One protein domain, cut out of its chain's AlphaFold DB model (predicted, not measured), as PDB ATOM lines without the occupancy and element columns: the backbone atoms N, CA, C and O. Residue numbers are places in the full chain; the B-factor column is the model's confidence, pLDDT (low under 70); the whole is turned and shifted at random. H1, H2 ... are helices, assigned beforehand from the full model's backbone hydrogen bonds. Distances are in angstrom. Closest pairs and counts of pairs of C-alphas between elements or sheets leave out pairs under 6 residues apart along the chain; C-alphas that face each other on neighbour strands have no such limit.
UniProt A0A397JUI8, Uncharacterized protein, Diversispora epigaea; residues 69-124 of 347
ATOM      1  N   ASP A  69      66.596  34.703 184.684       77.00
ATOM      2  CA  ASP A  69      65.376  34.330 183.972       77.00
ATOM      3  C   ASP A  69      64.139  34.589 184.853       77.00
ATOM      4  O   ASP A  69      63.158  35.129 184.371       77.00
ATOM      5  N   GLU A  70      64.181  34.295 186.161       76.19
ATOM      6  CA  GLU A  70      63.112  34.646 187.115       76.19
ATOM      7  C   GLU A  70      62.898  36.159 187.221       76.19
ATOM      8  O   GLU A  70      61.757  36.611 187.274       76.19
ATOM      9  N   LEU A  71      63.973  36.949 187.229       66.38
ATOM     10  CA  LEU A  71      63.885  38.409 187.200       66.38
ATOM     11  C   LEU A  71      63.383  38.914 185.838       66.38
ATOM     12  O   LEU A  71      62.563  39.823 185.808       66.38
ATOM     13  N   GLU A  72      63.776  38.284 184.730       63.31
ATOM     14  CA  GLU A  72      63.272  38.588 183.382       63.31
ATOM     15  C   GLU A  72      61.818  38.154 183.166       63.31
ATOM     16  O   GLU A  72      61.126  38.739 182.344       63.31
ATOM     17  N   ILE A  73      61.321  37.168 183.916       60.34
ATOM     18  CA  ILE A  73      59.902  36.796 183.947       60.34
ATOM     19  C   ILE A  73      59.082  37.850 184.711       60.34
ATOM     20  O   ILE A  73      57.911  38.051 184.399       60.34
ATOM     21  N   ILE A  74      59.682  38.545 185.682       53.22
ATOM     22  CA  ILE A  74      59.060  39.684 186.382       53.22
ATOM     23  C   ILE A  74      59.154  40.957 185.514       53.22
ATOM     24  O   ILE A  74      58.213  41.747 185.510       53.22
ATOM     25  N   ASP A  75      60.219  41.102 184.717       52.62
ATOM     26  CA  ASP A  75      60.359  42.124 183.663       52.62
ATOM     27  C   ASP A  75      59.697  41.720 182.329       52.62
ATOM     28  O   ASP A  75      59.790  42.453 181.339       52.62
ATOM     29  N   ALA A  76      58.990  40.583 182.279       55.50
ATOM     30  CA  ALA A  76      58.147  40.255 181.143       55.50
ATOM     31  C   ALA A  76      57.098  41.370 181.067       55.50
ATOM     32  O   ALA A  76      56.378  41.575 182.049       55.50
ATOM     33  N   PRO A  77      57.022  42.120 179.953       58.44
ATOM     34  CA  PRO A  77      56.091  43.224 179.822       58.44
ATOM     35  C   PRO A  77      54.720  42.668 180.163       58.44
ATOM     36  O   PRO A  77      54.224  41.750 179.502       58.44
ATOM     37  N   THR A  78      54.159  43.180 181.255       62.00
ATOM     38  CA  THR A  78      52.822  42.837 181.713       62.00
ATOM     39  C   THR A  78      51.910  42.847 180.491       62.00
ATOM     40  O   THR A  78      52.083  43.675 179.594       62.00
ATOM     41  N   LEU A  79      50.945  41.928 180.401       68.19
ATOM     42  CA  LEU A  79      49.954  41.946 179.312       68.19
ATOM     43  C   LEU A  79      49.409  43.367 179.070       68.19
ATOM     44  O   LEU A  79      49.109  43.735 177.943       68.19
ATOM     45  N   GLU A  80      49.376  44.176 180.127       80.44
ATOM     46  CA  GLU A  80      49.114  45.607 180.142       80.44
ATOM     47  C   GLU A  80      50.104  46.473 179.335       80.44
ATOM     48  O   GLU A  80      49.654  47.273 178.524       80.44
ATOM     49  N   ALA A  81      51.424  46.316 179.459       82.88
ATOM     50  CA  ALA A  81      52.395  47.042 178.631       82.88
ATOM     51  C   ALA A  81      52.248  46.701 177.136       82.88
ATOM     52  O   ALA A  81      52.244  47.599 176.289       82.88
ATOM     53  N   SER A  82      52.057  45.417 176.818       85.69
ATOM     54  CA  SER A  82      51.785  44.956 175.449       85.69
ATOM     55  C   SER A  82      50.449  45.490 174.929       85.69
ATOM     56  O   SER A  82      50.368  45.962 173.797       85.69
ATOM     57  N   ARG A  83      49.411  45.493 175.772       86.06
ATOM     58  CA  ARG A  83      48.095  46.060 175.463       86.06
ATOM     59  C   ARG A  83      48.181  47.560 175.196       86.06
ATOM     60  O   ARG A  83      47.688  48.009 174.172       86.06
ATOM     61  N   ILE A  84      48.874  48.318 176.044       90.31
ATOM     62  CA  ILE A  84      49.080  49.760 175.861       90.31
ATOM     63  C   ILE A  84      49.860  50.035 174.566       90.31
ATOM     64  O   ILE A  84      49.544  50.979 173.842       90.31
ATOM     65  N   ALA A  85      50.874  49.225 174.239       90.44
ATOM     66  CA  ALA A  85      51.615  49.361 172.986       90.44
ATOM     67  C   ALA A  85      50.735  49.070 171.758       90.44
ATOM     68  O   ALA A  85      50.806  49.809 170.776       90.44
ATOM     69  N   MET A  86      49.883  48.041 171.820       89.94
ATOM     70  CA  MET A  86      48.919  47.734 170.759       89.94
ATOM     71  C   MET A  86      47.863  48.830 170.612       89.94
ATOM     72  O   MET A  86      47.610  49.264 169.496       89.94
ATOM     73  N   GLU A  87      47.318  49.350 171.713       92.50
ATOM     74  CA  GLU A  87      46.354  50.458 171.690       92.50
ATOM     75  C   GLU A  87      46.965  51.737 171.094       92.50
ATOM     76  O   GLU A  87      46.303  52.448 170.339       92.50
ATOM     77  N   ARG A  88      48.243  52.031 171.375       93.12
ATOM     78  CA  ARG A  88      48.961  53.151 170.739       93.12
ATOM     79  C   ARG A  88      49.144  52.936 169.239       93.12
ATOM     80  O   ARG A  88      48.909  53.866 168.475       93.12
ATOM     81  N   LYS A  89      49.541  51.731 168.819       91.06
ATOM     82  CA  LYS A  89      49.707  51.393 167.397       91.06
ATOM     83  C   LYS A  89      48.379  51.428 166.642       91.06
ATOM     84  O   LYS A  89      48.346  51.975 165.549       91.06
ATOM     85  N   ALA A  90      47.302  50.922 167.241       93.19
ATOM     86  CA  ALA A  90      45.960  50.974 166.669       93.19
ATOM     87  C   ALA A  90      45.514  52.424 166.435       93.19
ATOM     88  O   ALA A  90      45.141  52.780 165.327       93.19
ATOM     89  N   LYS A  91      45.680  53.301 167.436       92.69
ATOM     90  CA  LYS A  91      45.363  54.730 167.287       92.69
ATOM     91  C   LYS A  91      46.172  55.414 166.188       92.69
ATOM     92  O   LYS A  91      45.617  56.227 165.459       92.69
ATOM     93  N   LEU A  92      47.467  55.109 166.081       89.25
ATOM     94  CA  LEU A  92      48.306  55.643 165.006       89.25
ATOM     95  C   LEU A  92      47.832  55.147 163.636       89.25
ATOM     96  O   LEU A  92      47.751  55.936 162.705       89.25
ATOM     97  N   TYR A  93      47.466  53.870 163.524       88.50
ATOM     98  CA  TYR A  93      46.934  53.295 162.291       88.50
ATOM     99  C   TYR A  93      45.616  53.966 161.872       88.50
ATOM    100  O   TYR A  93      45.490  54.392 160.729       88.50
ATOM    101  N   ASP A  94      44.686  54.172 162.808       89.38
ATOM    102  CA  ASP A  94      43.425  54.883 162.552       89.38
ATOM    103  C   ASP A  94      43.646  56.339 162.124       89.38
ATOM    104  O   ASP A  94      42.876  56.885 161.336       89.38
ATOM    105  N   GLN A  95      44.676  56.993 162.670       88.25
ATOM    106  CA  GLN A  95      45.064  58.342 162.266       88.25
ATOM    107  C   GLN A  95      45.603  58.344 160.837       88.25
ATOM    108  O   GLN A  95      45.098  59.115 160.031       88.25
ATOM    109  N   LEU A  96      46.532  57.442 160.510       86.75
ATOM    110  CA  LEU A  96      47.112  57.318 159.168       86.75
ATOM    111  C   LEU A  96      46.063  56.966 158.108       86.75
ATOM    112  O   LEU A  96      46.110  57.501 157.007       86.75
ATOM    113  N   ILE A  97      45.070  56.139 158.448       86.88
ATOM    114  CA  ILE A  97      43.925  55.871 157.566       86.88
ATOM    115  C   ILE A  97      43.120  57.150 157.293       86.88
ATOM    116  O   ILE A  97      42.639  57.357 156.183       86.88
ATOM    117  N   LYS A  98      42.921  58.000 158.306       84.25
ATOM    118  CA  LYS A  98      42.077  59.200 158.188       84.25
ATOM    119  C   LYS A  98      42.776  60.358 157.494       84.25
ATOM    120  O   LYS A  98      42.114  61.120 156.797       84.25
ATOM    121  N   THR A  99      44.064  60.546 157.762       81.56
ATOM    122  CA  THR A  99      44.823  61.698 157.266       81.56
ATOM    123  C   THR A  99      45.615  61.388 156.005       81.56
ATOM    124  O   THR A  99      45.973  62.325 155.308       81.56
ATOM    125  N   GLY A 100      45.868  60.110 155.703       79.25
ATOM    126  CA  GLY A 100      46.888  59.719 154.731       79.25
ATOM    127  C   GLY A 100      48.301  59.892 155.300       79.25
ATOM    128  O   GLY A 100      48.481  60.363 156.431       79.25
ATOM    129  N   ILE A 101      49.311  59.473 154.529       81.31
ATOM    130  CA  ILE A 101      50.723  59.762 154.815       81.31
ATOM    131  C   ILE A 101      51.136  60.975 153.977       81.31
ATOM    132  O   ILE A 101      51.241  60.869 152.760       81.31
ATOM    133  N   ASP A 102      51.417  62.098 154.636       76.00
ATOM    134  CA  ASP A 102      51.866  63.326 153.960       76.00
ATOM    135  C   ASP A 102      53.388  63.345 153.694       76.00
ATOM    136  O   ASP A 102      53.860  64.037 152.790       76.00
ATOM    137  N   ASP A 103      54.168  62.582 154.468       80.94
ATOM    138  CA  ASP A 103      55.634  62.541 154.390       80.94
ATOM    139  C   ASP A 103      56.122  61.461 153.403       80.94
ATOM    140  O   ASP A 103      56.042  60.263 153.677       80.94
ATOM    141  N   GLU A 104      56.710  61.879 152.277       75.88
ATOM    142  CA  GLU A 104      57.143  61.003 151.170       75.88
ATOM    143  C   GLU A 104      58.183  59.945 151.594       75.88
ATOM    144  O   GLU A 104      58.077  58.776 151.227       75.88
ATOM    145  N   THR A 105      59.138  60.297 152.462       75.50
ATOM    146  CA  THR A 105      60.134  59.338 152.982       75.50
ATOM    147  C   THR A 105      59.516  58.280 153.893       75.50
ATOM    148  O   THR A 105      60.008  57.157 153.969       75.50
ATOM    149  N   LEU A 106      58.453  58.645 154.614       75.56
ATOM    150  CA  LEU A 106      57.740  57.730 155.500       75.56
ATOM    151  C   LEU A 106      56.803  56.820 154.692       75.56
ATOM    152  O   LEU A 106      56.621  55.660 155.051       75.56
ATOM    153  N   ALA A 107      56.261  57.320 153.580       73.06
ATOM    154  CA  ALA A 107      55.473  56.534 152.636       73.06
ATOM    155  C   ALA A 107      56.304  55.428 151.958       73.06
ATOM    156  O   ALA A 107      55.809  54.319 151.793       73.06
ATOM    157  N   GLU A 108      57.577  55.680 151.629       77.44
ATOM    158  CA  GLU A 108      58.473  54.640 151.093       77.44
ATOM    159  C   GLU A 108      58.854  53.576 152.140       77.44
ATOM    160  O   GLU A 108      59.035  52.404 151.805       77.44
ATOM    161  N   GLU A 109      58.980  53.966 153.414       83.69
ATOM    162  CA  GLU A 109      59.311  53.040 154.504       83.69
ATOM    163  C   GLU A 109      58.108  52.179 154.924       83.69
ATOM    164  O   GLU A 109      58.275  51.022 155.327       83.69
ATOM    165  N   ILE A 110      56.886  52.712 154.831       80.56
ATOM    166  CA  ILE A 110      55.672  52.001 155.226       80.56
ATOM    167  C   ILE A 110      55.026  51.318 154.014       80.56
ATOM    168  O   ILE A 110      54.317  51.933 153.232       80.56
ATOM    169  N   LEU A 111      55.178  49.994 153.923       84.94
ATOM    170  CA  LEU A 111      54.662  49.144 152.832       84.94
ATOM    171  C   LEU A 111      53.121  48.965 152.813       84.94
ATOM    172  O   LEU A 111      52.614  48.002 152.237       84.94
ATOM    173  N   VAL A 112      52.365  49.818 153.505       81.94
ATOM    174  CA  VAL A 112      50.901  49.729 153.599       81.94
ATOM    175  C   VAL A 112      50.283  50.933 152.901       81.94
ATOM    176  O   VAL A 112      50.470  52.062 153.344       81.94
ATOM    177  N   ASP A 113      49.478  50.681 151.868       83.56
ATOM    178  CA  ASP A 113      48.756  51.721 151.129       83.56
ATOM    179  C   ASP A 113      47.550  52.226 151.942       83.56
ATOM    180  O   ASP A 113      46.440  51.685 151.858       83.56
ATOM    181  N   PHE A 114      47.755  53.267 152.752       84.00
ATOM    182  CA  PHE A 114      46.699  53.827 153.607       84.00
ATOM    183  C   PHE A 114      45.538  54.438 152.821       84.00
ATOM    184  O   PHE A 114      44.403  54.348 153.281       84.00
ATOM    185  N   ASP A 115      45.780  54.948 151.613       83.06
ATOM    186  CA  ASP A 115      44.726  55.481 150.741       83.06
ATOM    187  C   ASP A 115      43.739  54.386 150.320       83.06
ATOM    188  O   ASP A 115      42.520  54.563 150.366       83.06
ATOM    189  N   ARG A 116      44.256  53.197 149.977       85.00
ATOM    190  CA  ARG A 116      43.419  52.026 149.693       85.00
ATOM    191  C   ARG A 116      42.729  51.528 150.961       85.00
ATOM    192  O   ARG A 116      41.559  51.150 150.909       85.00
ATOM    193  N   LYS A 117      43.432  51.547 152.096       83.50
ATOM    194  CA  LYS A 117      42.888  51.115 153.389       83.50
ATOM    195  C   LYS A 117      41.741  52.004 153.876       83.50
ATOM    196  O   LYS A 117      40.787  51.499 154.463       83.50
ATOM    197  N   ALA A 118      41.800  53.305 153.603       81.06
ATOM    198  CA  ALA A 118      40.732  54.249 153.912       81.06
ATOM    199  C   ALA A 118      39.445  53.940 153.143       81.06
ATOM    200  O   ALA A 118      38.362  53.984 153.725       81.06
ATOM    201  N   LEU A 119      39.563  53.565 151.866       81.31
ATOM    202  CA  LEU A 119      38.417  53.176 151.041       81.31
ATOM    203  C   LEU A 119      37.775  51.867 151.517       81.31
ATOM    204  O   LEU A 119      36.552  51.794 151.600       81.31
ATOM    205  N   GLU A 120      38.587  50.866 151.869       79.88
ATOM    206  CA  GLU A 120      38.115  49.578 152.405       79.88
ATOM    207  C   GLU A 120      37.359  49.759 153.735       79.88
ATOM    208  O   GLU A 120      36.258  49.243 153.915       79.88
ATOM    209  N   ASN A 121      37.884  50.595 154.635       77.38
ATOM    210  CA  ASN A 121      37.225  50.864 155.911       77.38
ATOM    211  C   ASN A 121      35.870  51.585 155.741       77.38
ATOM    212  O   ASN A 121      34.937  51.335 156.498       77.38
ATOM    213  N   LEU A 122      35.720  52.463 154.738       70.38
ATOM    214  CA  LEU A 122      34.415  53.062 154.421       70.38
ATOM    215  C   LEU A 122      33.419  52.034 153.864       70.38
ATOM    216  O   LEU A 122      32.224  52.147 154.141       70.38
ATOM    217  N   SER A 123      33.874  51.057 153.072       68.38
ATOM    218  CA  SER A 123      32.990  49.988 152.590       68.38
ATOM    219  C   SER A 123      32.536  49.060 153.712       68.38
ATOM    220  O   SER A 123      31.370  48.673 153.725       68.38
ATOM    221  N   ASP A 124      33.404  48.774 154.681       64.88
ATOM    222  CA  ASP A 124      33.066  47.916 155.819       64.88
ATOM    223  C   ASP A 124      32.036  48.586 156.745       64.88
ATOM    224  O   ASP A 124      31.051  47.959 157.129       64.88
TER     225      ASP A 124
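Overview. This is residues 69 to 124 of the 347 residues of an uncharacterized protein of Diversispora epigaea (UniProt A0A397JUI8). One long helix, H2, makes most of the length, with the short helix H1 beyond its first end and H4 packed about perpendicular on residues 96 to 98 near its last end. Between H2 and H4 the chain makes a loop out to one side that holds the short helix H3, and H4 runs off toward the other side; residues 69 to 92 and 102 to 109 stick out free. The printed part has 56 residues with four named helices, in the order H1, H2, H3, H4, and no named strand; the class is all helix. The whole is extended, with a radius of gyration of the C-alphas of 16.2 A, and flat, spanning 47 by 29 by 14 A.

Along the chain. H1 is residues 69 to 74, beginning at C-alpha 69 at (65.376, 34.330, 183.972). H2 is residues 79 to 99, 30.0 A from first to last C-alpha, with C-alpha 99 at (44.823, 61.698, 157.266). H3 is residues 104 to 109. H4 is residues 114 to 124, 15.0 A long, ending at C-alpha 124 at (33.066, 47.916, 155.819).

Arrangement. H1 touches no helix and is apart from H2, H3 and H4. H2 touches H4 with residues 96 to 98 alone; the closest C-alphas, those of Ile 97 and Ala 118, are 5.1 A apart. Their lines stand about perpendicular, at 83 degrees. H3 is apart from H2 and from H4. In H1, H2, H3 and H4 every O i to N i+4 pair is within hydrogen-bond range.

Size, cuts and confidence. The two C-alphas farthest apart, those of Glu 70 and Ser 123, are 48.3 A apart. The printed part has no cut, and its three links are tight, with four residues each. The mean pLDDT of the printed part is 79.0; residues 71 to 79 and 123 to 124 are under 70.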